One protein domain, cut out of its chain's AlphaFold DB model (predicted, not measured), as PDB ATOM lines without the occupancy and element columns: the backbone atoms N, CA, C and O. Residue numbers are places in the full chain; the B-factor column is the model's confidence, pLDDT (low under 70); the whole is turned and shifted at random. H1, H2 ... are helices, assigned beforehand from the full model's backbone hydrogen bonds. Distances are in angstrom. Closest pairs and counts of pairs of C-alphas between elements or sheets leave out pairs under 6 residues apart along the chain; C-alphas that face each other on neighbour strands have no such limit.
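This is residues 140 to 306 of the 728 residues of an uncharacterized protein of Candidatus Rokubacteria bacterium (UniProt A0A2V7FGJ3). Helices H1, H2, H3 and H5 form a loose up-and-down bundle, each running against the one before, and H4 crosses H3. Residues 241 to 252 stick out. The 167 printed residues, all helix by class, include five named helices, H1 to H5; the radius of gyration of the C-alphas is 19.1 A, the spans 73 by 36 by 27 A.

Look first at H1, residues 140 to 162, and H2, residues 169 to 198, a hairpin closest at C-alphas Ser 158 and Gly 172, 4.2 A. H2 and H3, residues 202 to 244, form another, closest at C-alphas Val 197 and Arg 205, 4.3 A. H4, residues 257 to 274, touches H3 at a steep tilt of 57 degrees, closest at C-alphas Tyr 229 and Ala 268, 4.8 A. H5, residues 282 to 303, touches H1, H2 and H3. Every O i to N i+4 pair is within hydrogen-bond range in H3, H4 and H5, 15 of 19 in H1, 22 of 26 in H2.

Find C-alpha 140 at (81.913, 102.943, 90.346), beginning H1. H3 measures 63.3 A; H5 ends at (77.444, 88.906, 85.496).

The printed part has no cut. H3 to H4 is a long link. Residues 164 to 167 and 240 to 260 have pLDDT under 70.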
ATOM      1  N   PHE A 140      82.349 102.235  89.142       91.81
ATOM      2  CA  PHE A 140      81.913 102.943  90.346       91.81
ATOM      3  C   PHE A 140      80.380 103.038  90.409       91.81
ATOM      4  O   PHE A 140      79.763 102.545  91.351       91.81
ATOM      5  N   TYR A 141      79.746 103.572  89.358       90.19
ATOM      6  CA  TYR A 141      78.284 103.687  89.297       90.19
ATOM      7  C   TYR A 141      77.582 102.331  89.182       90.19
ATOM      8  O   TYR A 141      76.474 102.159  89.691       90.19
ATOM      9  N   HIS A 142      78.228 101.341  88.557       92.00
ATOM     10  CA  HIS A 142      77.672  99.993  88.439       92.00
ATOM     11  C   HIS A 142      77.421  99.339  89.805       92.00
ATOM     12  O   HIS A 142      76.362  98.722  90.000       92.00
ATOM     13  N   PHE A 143      78.357  99.520  90.746       92.25
ATOM     14  CA  PHE A 143      78.305  98.960  92.101       92.25
ATOM     15  C   PHE A 143      77.761  99.911  93.171       92.25
ATOM     16  O   PHE A 143      77.414  99.431  94.245       92.25
ATOM     17  N   ALA A 144      77.595 101.207  92.889       91.75
ATOM     18  CA  ALA A 144      77.051 102.174  93.848       91.75
ATOM     19  C   ALA A 144      75.706 101.730  94.455       91.75
ATOM     20  O   ALA A 144      75.504 101.833  95.660       91.75
ATOM     21  N   ILE A 145      74.812 101.154  93.640       87.44
ATOM     22  CA  ILE A 145      73.518 100.628  94.114       87.44
ATOM     23  C   ILE A 145      73.711  99.408  95.026       87.44
ATOM     24  O   ILE A 145      73.024  99.290  96.031       87.44
ATOM     25  N   VAL A 146      74.648  98.509  94.702       87.88
ATOM     26  CA  VAL A 146      74.944  97.333  95.543       87.88
ATOM     27  C   VAL A 146      75.515  97.779  96.885       87.88
ATOM     28  O   VAL A 146      75.087  97.280  97.915       87.88
ATOM     29  N   ALA A 147      76.427  98.754  96.878       89.19
ATOM     30  CA  ALA A 147      76.997  99.320  98.095       89.19
ATOM     31  C   ALA A 147      75.930 100.014  98.959       89.19
ATOM     32  O   ALA A 147      75.884  99.791 100.164       89.19
ATOM     33  N   ALA A 148      75.033 100.800  98.355       89.88
ATOM     34  CA  ALA A 148      73.932 101.438  99.076       89.88
ATOM     35  C   ALA A 148      72.965 100.410  99.689       89.88
ATOM     36  O   ALA A 148      72.571 100.546 100.843       89.88
ATOM     37  N   LEU A 149      72.621  99.357  98.939       85.81
ATOM     38  CA  LEU A 149      71.794  98.260  99.443       85.81
ATOM     39  C   LEU A 149      72.485  97.488 100.573       85.81
ATOM     40  O   LEU A 149      71.823  97.163 101.551       85.81
ATOM     41  N   ALA A 150      73.798  97.258 100.480       87.06
ATOM     42  CA  ALA A 150      74.571  96.623 101.544       87.06
ATOM     43  C   ALA A 150      74.558  97.458 102.834       87.06
ATOM     44  O   ALA A 150      74.357  96.914 103.910       87.06
ATOM     45  N   LEU A 151      74.676  98.789 102.746       89.44
ATOM     46  CA  LEU A 151      74.564  99.661 103.923       89.44
ATOM     47  C   LEU A 151      73.190  99.546 104.600       89.44
ATOM     48  O   LEU A 151      73.108  99.459 105.826       89.44
ATOM     49  N   VAL A 152      72.114  99.520 103.807       85.56
ATOM     50  CA  VAL A 152      70.749  99.326 104.324       85.56
ATOM     51  C   VAL A 152      70.593  97.938 104.945       85.56
ATOM     52  O   VAL A 152      69.994  97.814 106.014       85.56
ATOM     53  N   GLU A 153      71.155  96.907 104.311       83.06
ATOM     54  CA  GLU A 153      71.191  95.545 104.841       83.06
ATOM     55  C   GLU A 153      71.889  95.518 106.200       83.06
ATOM     56  O   GLU A 153      71.297  95.016 107.145       83.06
ATOM     57  N   TRP A 154      73.078  96.113 106.347       87.69
ATOM     58  CA  TRP A 154      73.831  96.099 107.610       87.69
ATOM     59  C   TRP A 154      73.045  96.720 108.763       87.69
ATOM     60  O   TRP A 154      73.006  96.153 109.853       87.69
ATOM     61  N   VAL A 155      72.378  97.853 108.520       83.31
ATOM     62  CA  VAL A 155      71.528  98.498 109.530       83.31
ATOM     63  C   VAL A 155      70.334  97.604 109.867       83.31
ATOM     64  O   VAL A 155      70.053  97.373 111.041       83.31
ATOM     65  N   SER A 156      69.678  97.037 108.855       79.94
ATOM     66  CA  SER A 156      68.495  96.183 109.032       79.94
ATOM     67  C   SER A 156      68.824  94.860 109.735       79.94
ATOM     68  O   SER A 156      68.029  94.371 110.532       79.94
ATOM     69  N   LEU A 157      70.005  94.290 109.473       80.88
ATOM     70  CA  LEU A 157      70.489  93.051 110.084       80.88
ATOM     71  C   LEU A 157      71.092  93.253 111.472       80.88
ATOM     72  O   LEU A 157      71.169  92.295 112.238       80.88
ATOM     73  N   SER A 158      71.520  94.471 111.804       83.69
ATOM     74  CA  SER A 158      72.194  94.741 113.075       83.69
ATOM     75  C   SER A 158      71.333  94.384 114.281       83.69
ATOM     76  O   SER A 158      71.831  93.761 115.213       83.69
ATOM     77  N   ALA A 159      70.033  94.688 114.230       80.00
ATOM     78  CA  ALA A 159      69.086  94.377 115.296       80.00
ATOM     79  C   ALA A 159      68.975  92.867 115.554       80.00
ATOM     80  O   ALA A 159      68.814  92.441 116.691       80.00
ATOM     81  N   PHE A 160      69.125  92.052 114.509       80.06
ATOM     82  CA  PHE A 160      69.012  90.599 114.592       80.06
ATOM     83  C   PHE A 160      70.228  89.903 115.204       80.06
ATOM     84  O   PHE A 160      70.086  88.799 115.722       80.06
ATOM     85  N   TYR A 161      71.403  90.530 115.132       80.94
ATOM     86  CA  TYR A 161      72.644  90.031 115.733       80.94
ATOM     87  C   TYR A 161      73.028  90.782 117.018       80.94
ATOM     88  O   TYR A 161      73.977  90.390 117.692       80.94
ATOM     89  N   ALA A 162      72.298  91.846 117.371       79.38
ATOM     90  CA  ALA A 162      72.561  92.664 118.552       79.38
ATOM     91  C   ALA A 162      72.326  91.911 119.867       79.38
ATOM     92  O   ALA A 162      73.071  92.115 120.818       79.38
ATOM     93  N   GLU A 163      71.318  91.033 119.919       70.19
ATOM     94  CA  GLU A 163      70.974  90.246 121.118       70.19
ATOM     95  C   GLU A 163      72.062  89.228 121.495       70.19
ATOM     96  O   GLU A 163      72.204  88.873 122.659       70.19
ATOM     97  N   GLY A 164      72.846  88.782 120.510       64.38
ATOM     98  CA  GLY A 164      73.924  87.811 120.678       64.38
ATOM     99  C   GLY A 164      75.312  88.420 120.884       64.38
ATOM    100  O   GLY A 164      76.294  87.680 120.859       64.38
ATOM    101  N   SER A 165      75.423  89.748 121.015       69.50
ATOM    102  CA  SER A 165      76.704  90.451 121.109       69.50
ATOM    103  C   SER A 165      76.778  91.370 122.323       69.50
ATOM    104  O   SER A 165      75.911  92.217 122.526       69.50
ATOM    105  N   ASP A 166      77.889  91.301 123.058       64.00
ATOM    106  CA  ASP A 166      78.158  92.157 124.224       64.00
ATOM    107  C   ASP A 166      78.252  93.654 123.868       64.00
ATOM    108  O   ASP A 166      78.032  94.523 124.708       64.00
ATOM    109  N   PHE A 167      78.540  93.976 122.599       67.12
ATOM    110  CA  PHE A 167      78.540  95.348 122.074       67.12
ATOM    111  C   PHE A 167      77.145  95.818 121.611       67.12
ATOM    112  O   PHE A 167      77.019  96.894 121.015       67.12
ATOM    113  N   GLY A 168      76.100  95.013 121.830       74.38
ATOM    114  CA  GLY A 168      74.727  95.293 121.423       74.38
ATOM    115  C   GLY A 168      74.617  95.588 119.926       74.38
ATOM    116  O   GLY A 168      75.165  94.873 119.084       74.38
ATOM    117  N   LEU A 169      73.945  96.690 119.576       78.00
ATOM    118  CA  LEU A 169      73.734  97.099 118.181       78.00
ATOM    119  C   LEU A 169      75.052  97.262 117.402       78.00
ATOM    120  O   LEU A 169      75.118  96.889 116.233       78.00
ATOM    121  N   LEU A 170      76.111  97.779 118.043       77.06
ATOM    122  CA  LEU A 170      77.413  97.978 117.396       77.06
ATOM    123  C   LEU A 170      78.042  96.638 116.988       77.06
ATOM    124  O   LEU A 170      78.546  96.509 115.873       77.06
ATOM    125  N   GLY A 171      77.964  95.628 117.855       77.38
ATOM    126  CA  GLY A 171      78.432  94.275 117.550       77.38
ATOM    127  C   GLY A 171      77.600  93.595 116.464       77.38
ATOM    128  O   GLY A 171      78.159  92.993 115.547       77.38
ATOM    129  N   GLY A 172      76.278  93.788 116.495       81.94
ATOM    130  CA  GLY A 172      75.374  93.330 115.440       81.94
ATOM    131  C   GLY A 172      75.706  93.921 114.063       81.94
ATOM    132  O   GLY A 172      75.738  93.186 113.075       81.94
ATOM    133  N   VAL A 173      76.025  95.223 113.988       84.38
ATOM    134  CA  VAL A 173      76.491  95.877 112.747       84.38
ATOM    135  C   VAL A 173      77.797  95.251 112.249       84.38
ATOM    136  O   VAL A 173      77.913  94.965 111.060       84.38
ATOM    137  N   LEU A 174      78.780  95.022 113.128       84.81
ATOM    138  CA  LEU A 174      80.085  94.470 112.736       84.81
ATOM    139  C   LEU A 174      79.975  93.039 112.189       84.81
ATOM    140  O   LEU A 174      80.596  92.723 111.170       84.81
ATOM    141  N   ILE A 175      79.152  92.192 112.818       84.31
ATOM    142  CA  ILE A 175      78.885  90.821 112.357       84.31
ATOM    143  C   ILE A 175      78.147  90.843 111.010       84.31
ATOM    144  O   ILE A 175      78.570  90.173 110.064       84.31
ATOM    145  N   ALA A 176      77.090  91.655 110.889       86.50
ATOM    146  CA  ALA A 176      76.324  91.806 109.652       86.50
ATOM    147  C   ALA A 176      77.193  92.308 108.489       86.50
ATOM    148  O   ALA A 176      77.115  91.777 107.380       86.50
ATOM    149  N   MET A 177      78.066  93.284 108.753       89.19
ATOM    150  CA  MET A 177      79.023  93.809 107.783       89.19
ATOM    151  C   MET A 177      79.984  92.716 107.303       89.19
ATOM    152  O   MET A 177      80.146  92.535 106.096       89.19
ATOM    153  N   GLY A 178      80.597  91.960 108.221       89.62
ATOM    154  CA  GLY A 178      81.532  90.887 107.870       89.62
ATOM    155  C   GLY A 178      80.886  89.808 106.996       89.62
ATOM    156  O   GLY A 178      81.421  89.458 105.942       89.62
ATOM    157  N   LEU A 179      79.703  89.330 107.389       88.88
ATOM    158  CA  LEU A 179      78.957  88.314 106.641       88.88
ATOM    159  C   LEU A 179      78.498  88.819 105.267       88.88
ATOM    160  O   LEU A 179      78.671  88.122 104.267       88.88
ATOM    161  N   SER A 180      77.960  90.041 105.201       88.94
ATOM    162  CA  SER A 180      77.498  90.660 103.954       88.94
ATOM    163  C   SER A 180      78.657  90.871 102.972       88.94
ATOM    164  O   SER A 180      78.534  90.506 101.805       88.94
ATOM    165  N   VAL A 181      79.831  91.335 103.424       91.94
ATOM    166  CA  VAL A 181      81.021  91.478 102.560       91.94
ATOM    167  C   VAL A 181      81.445  90.137 101.957       91.94
ATOM    168  O   VAL A 181      81.693  90.066 100.748       91.94
ATOM    169  N   VAL A 182      81.504  89.071 102.762       94.25
ATOM    170  CA  VAL A 182      81.855  87.723 102.280       94.25
ATOM    171  C   VAL A 182      80.825  87.226 101.264       94.25
ATOM    172  O   VAL A 182      81.191  86.838 100.153       94.25
ATOM    173  N   ASN A 183      79.538  87.303 101.598       93.38
ATOM    174  CA  ASN A 183      78.447  86.828 100.749       93.38
ATOM    175  C   ASN A 183      78.330  87.606  99.431       93.38
ATOM    176  O   ASN A 183      78.240  86.997  98.363       93.38
ATOM    177  N   ILE A 184      78.397  88.940  99.472       93.62
ATOM    178  CA  ILE A 184      78.389  89.792  98.274       93.62
ATOM    179  C   ILE A 184      79.601  89.474  97.392       93.62
ATOM    180  O   ILE A 184      79.451  89.346  96.175       93.62
ATOM    181  N   SER A 185      80.789  89.287  97.980       94.88
ATOM    182  CA  SER A 185      82.007  88.950  97.229       94.88
ATOM    183  C   SER A 185      81.885  87.601  96.518       94.88
ATOM    184  O   SER A 185      82.172  87.509  95.322       94.88
ATOM    185  N   LEU A 186      81.401  86.568  97.218       97.06
ATOM    186  CA  LEU A 186      81.142  85.247  96.639       97.06
ATOM    187  C   LEU A 186      80.101  85.320  95.515       97.06
ATOM    188  O   LEU A 186      80.310  84.748  94.443       97.06
ATOM    189  N   ALA A 187      79.015  86.068  95.720       95.88
ATOM    190  CA  ALA A 187      77.949  86.233  94.739       95.88
ATOM    191  C   ALA A 187      78.416  86.975  93.473       95.88
ATOM    192  O   ALA A 187      78.140  86.514  92.359       95.88
ATOM    193  N   ILE A 188      79.151  88.086  93.622       95.88
ATOM    194  CA  ILE A 188      79.745  88.841  92.504       95.88
ATOM    195  C   ILE A 188      80.726  87.955  91.738       95.88
ATOM    196  O   ILE A 188      80.672  87.918  90.507       95.88
ATOM    197  N   LEU A 189      81.592  87.218  92.442       96.81
ATOM    198  CA  LEU A 189      82.554  86.321  91.810       96.81
ATOM    199  C   LEU A 189      81.832  85.215  91.027       96.81
ATOM    200  O   LEU A 189      82.132  85.027  89.846       96.81
ATOM    201  N   ALA A 190      80.825  84.568  91.623       97.06
ATOM    202  CA  ALA A 190      80.007  83.553  90.959       97.06
ATOM    203  C   ALA A 190      79.335  84.109  89.695       97.06
ATOM    204  O   ALA A 190      79.442  83.522  88.618       97.06
ATOM    205  N   GLY A 191      78.735  85.298  89.794       96.06
ATOM    206  CA  GLY A 191      78.121  85.991  88.663       96.06
ATOM    207  C   GLY A 191      79.115  86.329  87.552       96.06
ATOM    208  O   GLY A 191      78.825  86.136  86.371       96.06
ATOM    209  N   SER A 192      80.319  86.781  87.916       95.12
ATOM    210  CA  SER A 192      81.375  87.099  86.951       95.12
ATOM    211  C   SER A 192      81.822  85.865  86.159       95.12
ATOM    212  O   SER A 192      82.038  85.956  84.948       95.12
ATOM    213  N   LEU A 193      81.873  84.695  86.809       96.00
ATOM    214  CA  LEU A 193      82.192  83.419  86.172       96.00
ATOM    215  C   LEU A 193      81.051  82.915  85.283       96.00
ATOM    216  O   LEU A 193      81.321  82.386  84.206       96.00
ATOM    217  N   LEU A 194      79.786  83.147  85.651       95.56
ATOM    218  CA  LEU A 194      78.632  82.765  84.826       95.56
ATOM    219  C   LEU A 194      78.652  83.382  83.417       95.56
ATOM    220  O   LEU A 194      78.099  82.790  82.491       95.56
ATOM    221  N   ARG A 195      79.345  84.507  83.194       95.19
ATOM    222  CA  ARG A 195      79.562  85.059  81.839       95.19
ATOM    223  C   ARG A 195      80.211  84.047  80.894       95.19
ATOM    224  O   ARG A 195      79.865  83.973  79.717       95.19
ATOM    225  N   PHE A 196      81.125  83.219  81.399       94.56
ATOM    226  CA  PHE A 196      81.834  82.218  80.601       94.56
ATOM    227  C   PHE A 196      80.949  81.049  80.155       94.56
ATOM    228  O   PHE A 196      81.320  80.335  79.220       94.56
ATOM    229  N   VAL A 197      79.745  80.905  80.721       93.94
ATOM    230  CA  VAL A 197      78.731  79.958  80.230       93.94
ATOM    231  C   VAL A 197      78.275  80.316  78.810       93.94
ATOM    232  O   VAL A 197      77.941  79.422  78.033       93.94
ATOM    233  N   ASN A 198      78.344  81.598  78.433       92.19
ATOM    234  CA  ASN A 198      77.978  82.085  77.101       92.19
ATOM    235  C   ASN A 198      79.021  81.764  76.016       92.19
ATOM    236  O   ASN A 198      78.795  82.050  74.840       92.19
ATOM    237  N   HIS A 199      80.186  81.216  76.374       91.50
ATOM    238  CA  HIS A 199      81.241  80.935  75.406       91.50
ATOM    239  C   HIS A 199      80.849  79.760  74.490       91.50
ATOM    240  O   HIS A 199      80.411  78.714  74.957       91.50
ATOM    241  N   GLN A 200      81.110  79.867  73.179       87.31
ATOM    242  CA  GLN A 200      80.784  78.789  72.222       87.31
ATOM    243  C   GLN A 200      81.530  77.458  72.449       87.31
ATOM    244  O   GLN A 200      81.149  76.427  71.903       87.31
ATOM    245  N   ARG A 201      82.636  77.464  73.203       89.38
ATOM    246  CA  ARG A 201      83.469  76.273  73.407       89.38
ATOM    247  C   ARG A 201      83.011  75.565  74.686       89.38
ATOM    248  O   ARG A 201      82.820  76.244  75.691       89.38
ATOM    249  N   PRO A 202      82.929  74.223  74.708       89.06
ATOM    250  CA  PRO A 202      82.391  73.497  75.862       89.06
ATOM    251  C   PRO A 202      83.302  73.560  77.096       89.06
ATOM    252  O   PRO A 202      82.810  73.606  78.216       89.06
ATOM    253  N   ARG A 203      84.628  73.620  76.910       92.38
ATOM    254  CA  ARG A 203      85.606  73.664  78.014       92.38
ATOM    255  C   ARG A 203      85.432  74.868  78.961       92.38
ATOM    256  O   ARG A 203      85.234  74.630  80.148       92.38
ATOM    257  N   PRO A 204      85.476  76.136  78.493       90.94
ATOM    258  CA  PRO A 204      85.280  77.290  79.377       90.94
ATOM    259  C   PRO A 204      83.884  77.305  80.005       90.94
ATOM    260  O   PRO A 204      83.751  77.666  81.167       90.94
ATOM    261  N   ARG A 205      82.864  76.843  79.271       93.12
ATOM    262  CA  ARG A 205      81.496  76.725  79.777       93.12
ATOM    263  C   ARG A 205      81.396  75.755  80.958       93.12
ATOM    264  O   ARG A 205      80.776  76.098  81.959       93.12
ATOM    265  N   LEU A 206      82.008  74.572  80.855       94.31
ATOM    266  CA  LEU A 206      81.990  73.568  81.924       94.31
ATOM    267  C   LEU A 206      82.748  74.054  83.164       94.31
ATOM    268  O   LEU A 206      82.198  74.002  84.258       94.31
ATOM    269  N   LEU A 207      83.964  74.584  82.983       95.12
ATOM    270  CA  LEU A 207      84.776  75.117  84.085       95.12
ATOM    271  C   LEU A 207      84.067  76.258  84.826       95.12
ATOM    272  O   LEU A 207      84.097  76.321  86.053       95.12
ATOM    273  N   ALA A 208      83.404  77.144  84.081       95.06
ATOM    274  CA  ALA A 208      82.626  78.235  84.647       95.06
ATOM    275  C   ALA A 208      81.443  77.734  85.476       95.06
ATOM    276  O   ALA A 208      81.216  78.235  86.573       95.06
ATOM    277  N   LEU A 209      80.719  76.728  84.976       95.75
ATOM    278  CA  LEU A 209      79.589  76.143  85.688       95.75
ATOM    279  C   LEU A 209      80.042  75.461  86.983       95.75
ATOM    280  O   LEU A 209      79.456  75.707  88.031       95.75
ATOM    281  N   THR A 210      81.106  74.653  86.941       96.44
ATOM    282  CA  THR A 210      81.627  73.978  88.141       96.44
ATOM    283  C   THR A 210      82.119  74.978  89.184       96.44
ATOM    284  O   THR A 210      81.818  74.830  90.365       96.44
ATOM    285  N   ALA A 211      82.827  76.025  88.751       96.56
ATOM    286  CA  ALA A 211      83.331  77.055  89.650       96.56
ATOM    287  C   ALA A 211      82.201  77.922  90.236       96.56
ATOM    288  O   ALA A 211      82.203  78.194  91.432       96.56
ATOM    289  N   ALA A 212      81.203  78.308  89.432       96.75
ATOM    290  CA  ALA A 212      80.043  79.054  89.916       96.75
ATOM    291  C   ALA A 212      79.223  78.235  90.925       96.75
ATOM    292  O   ALA A 212      78.867  78.755  91.977       96.75
ATOM    293  N   THR A 213      78.987  76.945  90.657       97.19
ATOM    294  CA  THR A 213      78.294  76.041  91.590       97.19
ATOM    295  C   THR A 213      79.043  75.915  92.913       97.19
ATOM    296  O   THR A 213      78.422  75.995  93.970       97.19
ATOM    297  N   PHE A 214      80.370  75.772  92.874       97.62
ATOM    298  CA  PHE A 214      81.191  75.751  94.084       97.62
ATOM    299  C   PHE A 214      81.044  77.047  94.896       97.62
ATOM    300  O   PHE A 214      80.812  76.994  96.100       97.62
ATOM    301  N   LEU A 215      81.093  78.211  94.244       97.88
ATOM    302  CA  LEU A 215      80.936  79.499  94.927       97.88
ATOM    303  C   LEU A 215      79.534  79.701  95.506       97.88
ATOM    304  O   LEU A 215      79.416  80.224  96.611       97.88
ATOM    305  N   TYR A 216      78.480  79.263  94.813       97.56
ATOM    306  CA  TYR A 216      77.128  79.280  95.374       97.56
ATOM    307  C   TYR A 216      76.983  78.311  96.550       97.56
ATOM    308  O   TYR A 216      76.309  78.644  97.519       97.56
ATOM    309  N   ALA A 217      77.648  77.153  96.519       96.75
ATOM    310  CA  ALA A 217      77.691  76.250  97.666       96.75
ATOM    311  C   ALA A 217      78.405  76.900  98.865       96.75
ATOM    312  O   ALA A 217      77.895  76.830  99.979       96.75
ATOM    313  N   CYS A 218      79.523  77.603  98.645       97.12
ATOM    314  CA  CYS A 218      80.189  78.390  99.689       97.12
ATOM    315  C   CYS A 218      79.297  79.522 100.221       97.12
ATOM    316  O   CYS A 218      79.219  79.718 101.429       97.12
ATOM    317  N   PHE A 219      78.600  80.242  99.339       96.75
ATOM    318  CA  PHE A 219      77.649  81.292  99.714       96.75
ATOM    319  C   PHE A 219      76.521  80.740 100.598       96.75
ATOM    320  O   PHE A 219      76.208  81.307 101.646       96.75
ATOM    321  N   LEU A 220      75.930  79.607 100.204       95.50
ATOM    322  CA  LEU A 220      74.895  78.934 100.987       95.50
ATOM    323  C   LEU A 220      75.452  78.452 102.327       95.50
ATOM    324  O   LEU A 220      74.812  78.660 103.350       95.50
ATOM    325  N   LEU A 221      76.658  77.881 102.347       94.31
ATOM    326  CA  LEU A 221      77.319  77.446 103.577       94.31
ATOM    327  C   LEU A 221      77.509  78.607 104.565       94.31
ATOM    328  O   LEU A 221      77.170  78.466 105.737       94.31
ATOM    329  N   VAL A 222      78.016  79.757 104.111       92.94
ATOM    330  CA  VAL A 222      78.193  80.950 104.959       92.94
ATOM    331  C   VAL A 222      76.843  81.473 105.454       92.94
ATOM    332  O   VAL A 222      76.691  81.781 106.631       92.94
ATOM    333  N   THR A 223      75.837  81.516 104.581       92.94
ATOM    334  CA  THR A 223      74.499  82.023 104.920       92.94
ATOM    335  C   THR A 223      73.784  81.132 105.939       92.94
ATOM    336  O   THR A 223      73.222  81.628 106.914       92.94
ATOM    337  N   LEU A 224      73.829  79.810 105.751       93.06
ATOM    338  CA  LEU A 224      73.199  78.851 106.658       93.06
ATOM    339  C   LEU A 224      73.939  78.789 107.998       93.06
ATOM    340  O   LEU A 224      73.296  78.789 109.045       93.06
ATOM    341  N   THR A 225      75.277  78.794 107.999       90.62
ATOM    342  CA  THR A 225      76.046  78.812 109.255       90.62
ATOM    343  C   THR A 225      75.836  80.111 110.031       90.62
ATOM    344  O   THR A 225      75.723  80.057 111.250       90.62
ATOM    345  N   ALA A 226      75.680  81.253 109.357       89.94
ATOM    346  CA  ALA A 226      75.330  82.525 109.990       89.94
ATOM    347  C   ALA A 226      73.930  82.532 110.627       89.94
ATOM    348  O   ALA A 226      73.737  83.148 111.679       89.94
ATOM    349  N   ALA A 227      72.960  81.852 110.012       91.12
ATOM    350  CA  ALA A 227      71.629  81.670 110.583       91.12
ATOM    351  C   ALA A 227      71.673  80.747 111.815       91.12
ATOM    352  O   ALA A 227      71.164  81.111 112.871       91.12
ATOM    353  N   HIS A 228      72.375  79.610 111.735       90.75
ATOM    354  CA  HIS A 228      72.600  78.729 112.895       90.75
ATOM    355  C   HIS A 228      73.377  79.421 114.020       90.75
ATOM    356  O   HIS A 228      73.084  79.197 115.194       90.75
ATOM    357  N   TYR A 229      74.334  80.284 113.672       89.19
ATOM    358  CA  TYR A 229      75.080  81.097 114.629       89.19
ATOM    359  C   TYR A 229      74.159  82.033 115.398       89.19
ATOM    360  O   TYR A 229      74.223  82.053 116.622       89.19
ATOM    361  N   ARG A 230      73.237  82.714 114.711       88.19
ATOM    362  CA  ARG A 230      72.233  83.553 115.369       88.19
ATOM    363  C   ARG A 230      71.375  82.768 116.363       88.19
ATOM    364  O   ARG A 230      71.185  83.217 117.490       88.19
ATOM    365  N   VAL A 231      70.825  81.620 115.956       88.69
ATOM    366  CA  VAL A 231      69.975  80.821 116.859       88.69
ATOM    367  C   VAL A 231      70.785  80.385 118.083       88.69
ATOM    368  O   VAL A 231      70.318  80.499 119.209       88.69
ATOM    369  N   ALA A 232      72.036  79.955 117.886       87.69
ATOM    370  CA  ALA A 232      72.922  79.577 118.983       87.69
ATOM    371  C   ALA A 232      73.245  80.748 119.930       87.69
ATOM    372  O   ALA A 232      73.255  80.550 121.144       87.69
ATOM    373  N   THR A 233      73.492  81.955 119.410       83.94
ATOM    374  CA  THR A 233      73.748  83.135 120.251       83.94
ATOM    375  C   THR A 233      72.508  83.556 121.033       83.94
ATOM    376  O   THR A 233      72.624  83.875 122.213       83.94
ATOM    377  N   ASN A 234      71.324  83.501 120.414       82.44
ATOM    378  CA  ASN A 234      70.068  83.856 121.075       82.44
ATOM    379  C   ASN A 234      69.731  82.883 122.216       82.44
ATOM    380  O   ASN A 234      69.363  83.326 123.301       82.44
ATOM    381  N   ASP A 235      69.933  81.578 122.020       82.25
ATOM    382  CA  ASP A 235      69.686  80.580 123.069       82.25
ATOM    383  C   ASP A 235      70.643  80.733 124.259       82.25
ATOM    384  O   ASP A 235      70.236  80.583 125.413       82.25
ATOM    385  N   ILE A 236      71.916  81.059 123.997       79.88
ATOM    386  CA  ILE A 236      72.909  81.321 125.048       79.88
ATOM    387  C   ILE A 236      72.546  82.601 125.815       79.88
ATOM    388  O   ILE A 236      72.549  82.582 127.047       79.88
ATOM    389  N   ALA A 237      72.161  83.672 125.115       76.00
ATOM    390  CA  ALA A 237      71.738  84.931 125.728       76.00
ATOM    391  C   ALA A 237      70.478  84.762 126.603       76.00
ATOM    392  O   ALA A 237      70.445  85.221 127.747       76.00
ATOM    393  N   GLN A 238      69.463  84.030 126.121       73.44
ATOM    394  CA  GLN A 238      68.253  83.719 126.896       73.44
ATOM    395  C   GLN A 238      68.556  82.831 128.113       73.44
ATOM    396  O   GLN A 238      68.032  83.069 129.206       73.44
ATOM    397  N   SER A 239      69.449  81.848 127.958       71.38
ATOM    398  CA  SER A 239      69.877  80.980 129.061       71.38
ATOM    399  C   SER A 239      70.571  81.783 130.169       71.38
ATOM    400  O   SER A 239      70.277  81.582 131.345       71.38
ATOM    401  N   GLN A 240      71.425  82.751 129.824       66.19
ATOM    402  CA  GLN A 240      72.095  83.622 130.800       66.19
ATOM    403  C   GLN A 240      71.124  84.579 131.519       66.19
ATOM    404  O   GLN A 240      71.249  84.776 132.733       66.19
ATOM    405  N   ALA A 241      70.118  85.113 130.815       60.25
ATOM    406  CA  ALA A 241      69.081  85.978 131.392       60.25
ATOM    407  C   ALA A 241      68.164  85.242 132.394       60.25
ATOM    408  O   ALA A 241      67.738  85.816 133.401       60.25
ATOM    409  N   SER A 242      67.893  83.954 132.156       58.56
ATOM    410  CA  SER A 242      67.087  83.113 133.060       58.56
ATOM    411  C   SER A 242      67.805  82.751 134.374       58.56
ATOM    412  O   SER A 242      67.165  82.542 135.402       58.56
ATOM    413  N   VAL A 243      69.143  82.735 134.379       56.31
ATOM    414  CA  VAL A 243      69.955  82.448 135.578       56.31
ATOM    415  C   VAL A 243      70.091  83.682 136.482       56.31
ATOM    416  O   VAL A 243      70.100  83.562 137.709       56.31
ATOM    417  N   SER A 244      70.137  84.882 135.897       53.19
ATOM    418  CA  SER A 244      70.238  86.152 136.637       53.19
ATOM    419  C   SER A 244      68.916  86.589 137.286       53.19
ATOM    420  O   SER A 244      68.931  87.322 138.269       53.19
ATOM    421  N   THR A 245      67.764  86.099 136.817       51.12
ATOM    422  CA  THR A 245      66.446  86.410 137.411       51.12
ATOM    423  C   THR A 245      66.155  85.657 138.718       51.12
ATOM    424  O   THR A 245      65.261  86.053 139.465       51.12
ATOM    425  N   HIS A 246      66.929  84.616 139.049       52.56
ATOM    426  CA  HIS A 246      66.782  83.837 140.288       52.56
ATOM    427  C   HIS A 246      67.869  84.104 141.343       52.56
ATOM    428  O   HIS A 246      67.886  83.452 142.386       52.56
ATOM    429  N   SER A 247      68.753  85.081 141.122       48.94
ATOM    430  CA  SER A 247      69.815  85.441 142.065       48.94
ATOM    431  C   SER A 247      69.805  86.947 142.356       48.94
ATOM    432  O   SER A 247      70.122  87.771 141.510       48.94
ATOM    433  N   ALA A 248      69.447  87.327 143.589       49.88
ATOM    434  CA  ALA A 248      69.330  88.721 144.045       49.88
ATOM    435  C   ALA A 248      70.681  89.446 144.256       49.88
ATOM    436  O   ALA A 248      70.732  90.470 144.933       49.88
ATOM    437  N   MET A 249      71.782  88.928 143.700       52.06
ATOM    438  CA  MET A 249      73.108  89.545 143.774       52.06
ATOM    439  C   MET A 249      73.769  89.519 142.390       52.06
ATOM    440  O   MET A 249      73.899  88.437 141.816       52.06
ATOM    441  N   PRO A 250      74.225  90.668 141.853       48.66
ATOM    442  CA  PRO A 250      74.927  90.711 140.581       48.66
ATOM    443  C   PRO A 250      76.334  90.136 140.775       48.66
ATOM    444  O   PRO A 250      77.235  90.812 141.270       48.66
ATOM    445  N   VAL A 251      76.531  88.870 140.414       50.81
ATOM    446  CA  VAL A 251      77.876  88.310 140.251       50.81
ATOM    447  C   VAL A 251      78.347  88.708 138.851       50.81
ATOM    448  O   VAL A 251      77.679  88.349 137.881       50.81
ATOM    449  N   PRO A 252      79.460  89.448 138.700       51.78
ATOM    450  CA  PRO A 252      80.008  89.718 137.381       51.78
ATOM    451  C   PRO A 252      80.413  88.387 136.745       51.78
ATOM    452  O   PRO A 252      81.179  87.612 137.321       51.78
ATOM    453  N   SER A 253      79.871  88.109 135.563       51.91
ATOM    454  CA  SER A 253      80.255  86.972 134.736       51.91
ATOM    455  C   SER A 253      81.746  87.073 134.404       51.91
ATOM    456  O   SER A 253      82.157  87.817 133.523       51.91
ATOM    457  N   LEU A 254      82.568  86.318 135.135       51.31
ATOM    458  CA  LEU A 254      84.024  86.205 134.962       51.31
ATOM    459  C   LEU A 254      84.426  85.343 133.749       51.31
ATOM    460  O   LEU A 254      85.595  84.990 133.600       51.31
ATOM    461  N   VAL A 255      83.465  84.957 132.905       55.66
ATOM    462  CA  VAL A 255      83.734  84.191 131.687       55.66
ATOM    463  C   VAL A 255      84.280  85.165 130.641       55.66
ATOM    464  O   VAL A 255      83.595  86.134 130.318       55.66
ATOM    465  N   PRO A 256      85.499  84.952 130.112       55.09
ATOM    466  CA  PRO A 256      86.023  85.790 129.042       55.09
ATOM    467  C   PRO A 256      85.088  85.716 127.832       55.09
ATOM    468  O   PRO A 256      84.738  84.618 127.397       55.09
ATOM    469  N   THR A 257      84.720  86.871 127.286       55.88
ATOM    470  CA  THR A 257      83.798  87.062 126.147       55.88
ATOM    471  C   THR A 257      84.112  86.169 124.941       55.88
ATOM    472  O   THR A 257      83.214  85.682 124.257       55.88
ATOM    473  N   ASP A 258      85.391  85.862 124.721       57.72
ATOM    474  CA  ASP A 258      85.836  84.967 123.649       57.72
ATOM    475  C   ASP A 258      85.271  83.544 123.815       57.72
ATOM    476  O   ASP A 258      84.902  82.890 122.840       57.72
ATOM    477  N   VAL A 259      85.153  83.055 125.053       61.59
ATOM    478  CA  VAL A 259      84.710  81.686 125.356       61.59
ATOM    479  C   VAL A 259      83.247  81.471 124.961       61.59
ATOM    480  O   VAL A 259      82.912  80.399 124.450       61.59
ATOM    481  N   ASP A 260      82.385  82.474 125.134       68.75
ATOM    482  CA  ASP A 260      80.960  82.372 124.800       68.75
ATOM    483  C   ASP A 260      80.709  82.466 123.289       68.75
ATOM    484  O   ASP A 260      79.900  81.704 122.752       68.75
ATOM    485  N   GLN A 261      81.497  83.262 122.560       72.69
ATOM    486  CA  GLN A 261      81.458  83.277 121.093       72.69
ATOM    487  C   GLN A 261      81.913  81.936 120.489       72.69
ATOM    488  O   GLN A 261      81.273  81.419 119.567       72.69
ATOM    489  N   TRP A 262      82.969  81.319 121.032       77.00
ATOM    490  CA  TRP A 262      83.424  79.986 120.611       77.00
ATOM    491  C   TRP A 262      82.415  78.879 120.942       77.00
ATOM    492  O   TRP A 262      82.264  77.928 120.167       77.00
ATOM    493  N   ARG A 263      81.701  78.990 122.071       80.19
ATOM    494  CA  ARG A 263      80.593  78.085 122.423       80.19
ATOM    495  C   ARG A 263      79.431  78.224 121.444       80.19
ATOM    496  O   ARG A 263      78.971  77.203 120.933       80.19
ATOM    497  N   ALA A 264      79.023  79.453 121.127       82.69
ATOM    498  CA  ALA A 264      77.976  79.730 120.145       82.69
ATOM    499  C   ALA A 264      78.340  79.179 118.758       82.69
ATOM    500  O   ALA A 264      77.543  78.472 118.146       82.69
ATOM    501  N   ALA A 265      79.574  79.402 118.293       85.00
ATOM    502  CA  ALA A 265      80.058  78.869 117.020       85.00
ATOM    503  C   ALA A 265      80.068  77.328 116.982       85.00
ATOM    504  O   ALA A 265      79.674  76.722 115.984       85.00
ATOM    505  N   ARG A 266      80.476  76.672 118.078       87.00
ATOM    506  CA  ARG A 266      80.465  75.204 118.180       87.00
ATOM    507  C   ARG A 266      79.043  74.640 118.162       87.00
ATOM    508  O   ARG A 266      78.802  73.662 117.459       87.00
ATOM    509  N   LEU A 267      78.120  75.250 118.907       86.62
ATOM    510  CA  LEU A 267      76.709  74.856 118.932       86.62
ATOM    511  C   LEU A 267      76.054  75.056 117.558       86.62
ATOM    512  O   LEU A 267      75.371  74.161 117.065       86.62
ATOM    513  N   ALA A 268      76.330  76.186 116.905       87.88
ATOM    514  CA  ALA A 268      75.877  76.472 115.548       87.88
ATOM    515  C   ALA A 268      76.352  75.414 114.545       87.88
ATOM    516  O   ALA A 268      75.566  74.932 113.735       87.88
ATOM    517  N   TRP A 269      77.620  74.996 114.629       89.38
ATOM    518  CA  TRP A 269      78.157  73.935 113.775       89.38
ATOM    519  C   TRP A 269      77.505  72.573 114.040       89.38
ATOM    520  O   TRP A 269      77.175  71.855 113.100       89.38
ATOM    521  N   GLN A 270      77.289  72.215 115.308       89.81
ATOM    522  CA  GLN A 270      76.614  70.967 115.675       89.81
ATOM    523  C   GLN A 270      75.181  70.916 115.129       89.81
ATOM    524  O   GLN A 270      74.777  69.891 114.584       89.81
ATOM    525  N   ARG A 271      74.442  72.030 115.224       88.94
ATOM    526  CA  ARG A 271      73.087  72.168 114.665       88.94
ATOM    527  C   ARG A 271      73.081  72.138 113.145       88.94
ATOM    528  O   ARG A 271      72.276  71.425 112.559       88.94
ATOM    529  N   PHE A 272      74.020  72.830 112.507       89.88
ATOM    530  CA  PHE A 272      74.181  72.773 111.058       89.88
ATOM    531  C   PHE A 272      74.479  71.343 110.569       89.88
ATOM    532  O   PHE A 272      73.937  70.912 109.556       89.88
ATOM    533  N   ALA A 273      75.305  70.582 111.293       90.44
ATOM    534  CA  ALA A 273      75.637  69.206 110.930       90.44
ATOM    535  C   ALA A 273      74.459  68.227 111.099       90.44
ATOM    536  O   ALA A 273      74.361  67.269 110.333       90.44
ATOM    537  N   SER A 274      73.577  68.448 112.080       90.44
ATOM    538  CA  SER A 274      72.405  67.591 112.316       90.44
ATOM    539  C   SER A 274      71.192  67.985 111.470       90.44
ATOM    540  O   SER A 274      70.478  67.112 110.980       90.44
ATOM    541  N   ASN A 275      70.963  69.284 111.275       90.38
ATOM    542  CA  ASN A 275      69.866  69.840 110.495       90.38
ATOM    543  C   ASN A 275      70.330  71.097 109.725       90.38
ATOM    544  O   ASN A 275      70.147  72.221 110.192       90.38
ATOM    545  N   PRO A 276      70.925  70.941 108.527       88.06
ATOM    546  CA  PRO A 276      71.596  72.043 107.832       88.06
ATOM    547  C   PRO A 276      70.658  73.166 107.380       88.06
ATOM    548  O   PRO A 276      71.096  74.308 107.265       88.06
ATOM    549  N   ILE A 277      69.382  72.858 107.125       89.38
ATOM    550  CA  ILE A 277      68.404  73.798 106.549       89.38
ATOM    551  C   ILE A 277      67.329  74.205 107.567       89.38
ATOM    552  O   ILE A 277      66.737  75.271 107.430       89.38
ATOM    553  N   GLY A 278      67.038  73.374 108.569       87.62
ATOM    554  CA  GLY A 278      65.975  73.659 109.527       87.62
ATOM    555  C   GLY A 278      66.394  74.670 110.592       87.62
ATOM    556  O   GLY A 278      67.425  74.505 111.243       87.62
ATOM    557  N   PHE A 279      65.543  75.675 110.798       84.44
ATOM    558  CA  PHE A 279      65.669  76.668 111.864       84.44
ATOM    559  C   PHE A 279      64.407  76.663 112.721       84.44
ATOM    560  O   PHE A 279      63.297  76.607 112.191       84.44
ATOM    561  N   GLU A 280      64.585  76.772 114.034       81.06
ATOM    562  CA  GLU A 280      63.496  76.837 115.018       81.06
ATOM    563  C   GLU A 280      62.994  78.283 115.245       81.06
ATOM    564  O   GLU A 280      62.105  78.512 116.057       81.06
ATOM    565  N   ASP A 281      63.523  79.255 114.484       82.62
ATOM    566  CA  ASP A 281      63.221  80.690 114.578       82.62
ATOM    567  C   ASP A 281      62.841  81.302 113.211       82.62
ATOM    568  O   ASP A 281      63.509  81.087 112.194       82.62
ATOM    569  N   VAL A 282      61.780  82.120 113.197       85.38
ATOM    570  CA  VAL A 282      61.270  82.820 112.001       85.38
ATOM    571  C   VAL A 282      62.272  83.853 111.494       85.38
ATOM    572  O   VAL A 282      62.423  84.036 110.284       85.38
ATOM    573  N   PHE A 283      62.988  84.534 112.387       84.94
ATOM    574  CA  PHE A 283      63.891  85.589 111.954       84.94
ATOM    575  C   PHE A 283      65.149  85.043 111.262       84.94
ATOM    576  O   PHE A 283      65.654  85.678 110.337       84.94
ATOM    577  N   SER A 284      65.618  83.851 111.632       89.19
ATOM    578  CA  SER A 284      66.669  83.131 110.897       89.19
ATOM    579  C   SER A 284      66.257  82.784 109.459       89.19
ATOM    580  O   SER A 284      67.062  82.935 108.541       89.19
ATOM    581  N   TRP A 285      64.985  82.439 109.221       89.81
ATOM    582  CA  TRP A 285      64.454  82.275 107.861       89.81
ATOM    583  C   TRP A 285      64.466  83.585 107.064       89.81
ATOM    584  O   TRP A 285      64.851  83.588 105.893       89.81
ATOM    585  N   ILE A 286      64.102  84.709 107.693       88.06
ATOM    586  CA  ILE A 286      64.145  86.037 107.057       88.06
ATOM    587  C   ILE A 286      65.579  86.401 106.652       88.06
ATOM    588  O   ILE A 286      65.783  86.884 105.539       88.06
ATOM    589  N   LEU A 287      66.574  86.127 107.506       86.94
ATOM    590  CA  LEU A 287      67.990  86.374 107.201       86.94
ATOM    591  C   LEU A 287      68.460  85.609 105.963       86.94
ATOM    592  O   LEU A 287      69.094  86.193 105.085       86.94
ATOM    593  N   VAL A 288      68.121  84.321 105.865       91.00
ATOM    594  CA  VAL A 288      68.496  83.488 104.715       91.00
ATOM    595  C   VAL A 288      67.834  83.999 103.435       91.00
ATOM    596  O   VAL A 288      68.504  84.134 102.412       91.00
ATOM    597  N   VAL A 289      66.538  84.325 103.478       91.31
ATOM    598  CA  VAL A 289      65.812  84.859 102.312       91.31
ATOM    599  C   VAL A 289      66.396  86.199 101.867       91.31
ATOM    600  O   VAL A 289      66.634  86.396 100.675       91.31
ATOM    601  N   LEU A 290      66.663  87.106 102.806       88.62
ATOM    602  CA  LEU A 290      67.232  88.415 102.506       88.62
ATOM    603  C   LEU A 290      68.633  88.284 101.893       88.62
ATOM    604  O   LEU A 290      68.901  88.883 100.847       88.62
ATOM    605  N   ALA A 291      69.480  87.425 102.470       90.06
ATOM    606  CA  ALA A 291      70.798  87.116 101.932       90.06
ATOM    607  C   ALA A 291      70.702  86.545 100.510       90.06
ATOM    608  O   ALA A 291      71.435  86.986  99.628       90.06
ATOM    609  N   LEU A 292      69.767  85.626 100.237       93.50
ATOM    610  CA  LEU A 292      69.541  85.089  98.889       93.50
ATOM    611  C   LEU A 292      69.138  86.179  97.888       93.50
ATOM    612  O   LEU A 292      69.669  86.204  96.779       93.50
ATOM    613  N   VAL A 293      68.240  87.097  98.259       92.50
ATOM    614  CA  VAL A 293      67.811  88.205  97.387       92.50
ATOM    615  C   VAL A 293      68.988  89.121  97.045       92.50
ATOM    616  O   VAL A 293      69.235  89.390  95.862       92.50
ATOM    617  N   PHE A 294      69.757  89.558  98.046       90.88
ATOM    618  CA  PHE A 294      70.944  90.382  97.811       90.88
ATOM    619  C   PHE A 294      72.034  89.620  97.056       90.88
ATOM    620  O   PHE A 294      72.655  90.184  96.157       90.88
ATOM    621  N   GLY A 295      72.207  88.329  97.335       93.12
ATOM    622  CA  GLY A 295      73.106  87.434  96.613       93.12
ATOM    623  C   GLY A 295      72.744  87.317  95.132       93.12
ATOM    624  O   GLY A 295      73.612  87.477  94.276       93.12
ATOM    625  N   ILE A 296      71.465  87.128  94.790       94.62
ATOM    626  CA  ILE A 296      70.994  87.105  93.394       94.62
ATOM    627  C   ILE A 296      71.283  88.445  92.711       94.62
ATOM    628  O   ILE A 296      71.817  88.467  91.600       94.62
ATOM    629  N   PHE A 297      70.988  89.568  93.373       94.44
ATOM    630  CA  PHE A 297      71.236  90.898  92.813       94.44
ATOM    631  C   PHE A 297      72.734  91.186  92.616       94.44
ATOM    632  O   PHE A 297      73.148  91.642  91.546       94.44
ATOM    633  N   ALA A 298      73.564  90.872  93.612       94.06
ATOM    634  CA  ALA A 298      75.018  90.994  93.555       94.06
ATOM    635  C   ALA A 298      75.612  90.095  92.462       94.06
ATOM    636  O   ALA A 298      76.478  90.523  91.695       94.06
ATOM    637  N   SER A 299      75.088  88.879  92.309       96.38
ATOM    638  CA  SER A 299      75.490  87.957  91.254       96.38
ATOM    639  C   SER A 299      75.097  88.449  89.862       96.38
ATOM    640  O   SER A 299      75.925  88.461  88.950       96.38
ATOM    641  N   TYR A 300      73.885  88.978  89.694       95.88
ATOM    642  CA  TYR A 300      73.468  89.643  88.459       95.88
ATOM    643  C   TYR A 300      74.379  90.833  88.106       95.88
ATOM    644  O   TYR A 300      74.759  91.021  86.945       95.88
ATOM    645  N   LYS A 301      74.792  91.613  89.109       94.81
ATOM    646  CA  LYS A 301      75.753  92.710  88.936       94.81
ATOM    647  C   LYS A 301      77.143  92.208  88.552       94.81
ATOM    648  O   LYS A 301      77.742  92.788  87.648       94.81
ATOM    649  N   GLY A 302      77.616  91.112  89.144       95.19
ATOM    650  CA  GLY A 302      78.850  90.432  88.740       95.19
ATOM    651  C   GLY A 302      78.800  89.908  87.301       95.19
ATOM    652  O   GLY A 302      79.750  90.084  86.540       95.19
ATOM    653  N   TYR A 303      77.662  89.354  86.876       96.06
ATOM    654  CA  TYR A 303      77.444  88.906  85.496       96.06
ATOM    655  C   TYR A 303      77.500  90.053  84.481       96.06
ATOM    656  O   TYR A 303      77.968  89.871  83.361       96.06
ATOM    657  N   ARG A 304      77.067  91.256  84.871       95.00
ATOM    658  CA  ARG A 304      77.156  92.472  84.046       95.00
ATOM    659  C   ARG A 304      78.372  93.348  84.364       95.00
ATOM    660  O   ARG A 304      78.357  94.526  84.026       95.00
ATOM    661  N   LEU A 305      79.407  92.804  85.008       93.62
ATOM    662  CA  LEU A 305      80.650  93.537  85.283       93.62
ATOM    663  C   LEU A 305      81.324  94.032  83.991       93.62
ATOM    664  O   LEU A 305      81.917  95.101  83.969       93.62
ATOM    665  N   ASP A 306      81.218  93.254  82.917       95.38
ATOM    666  CA  ASP A 306      81.622  93.603  81.552       95.38
ATOM    667  C   ASP A 306      80.732  92.775  80.593       95.38
ATOM    668  O   ASP A 306      79.763  92.161  81.046       95.38
TER     669      ASP A 306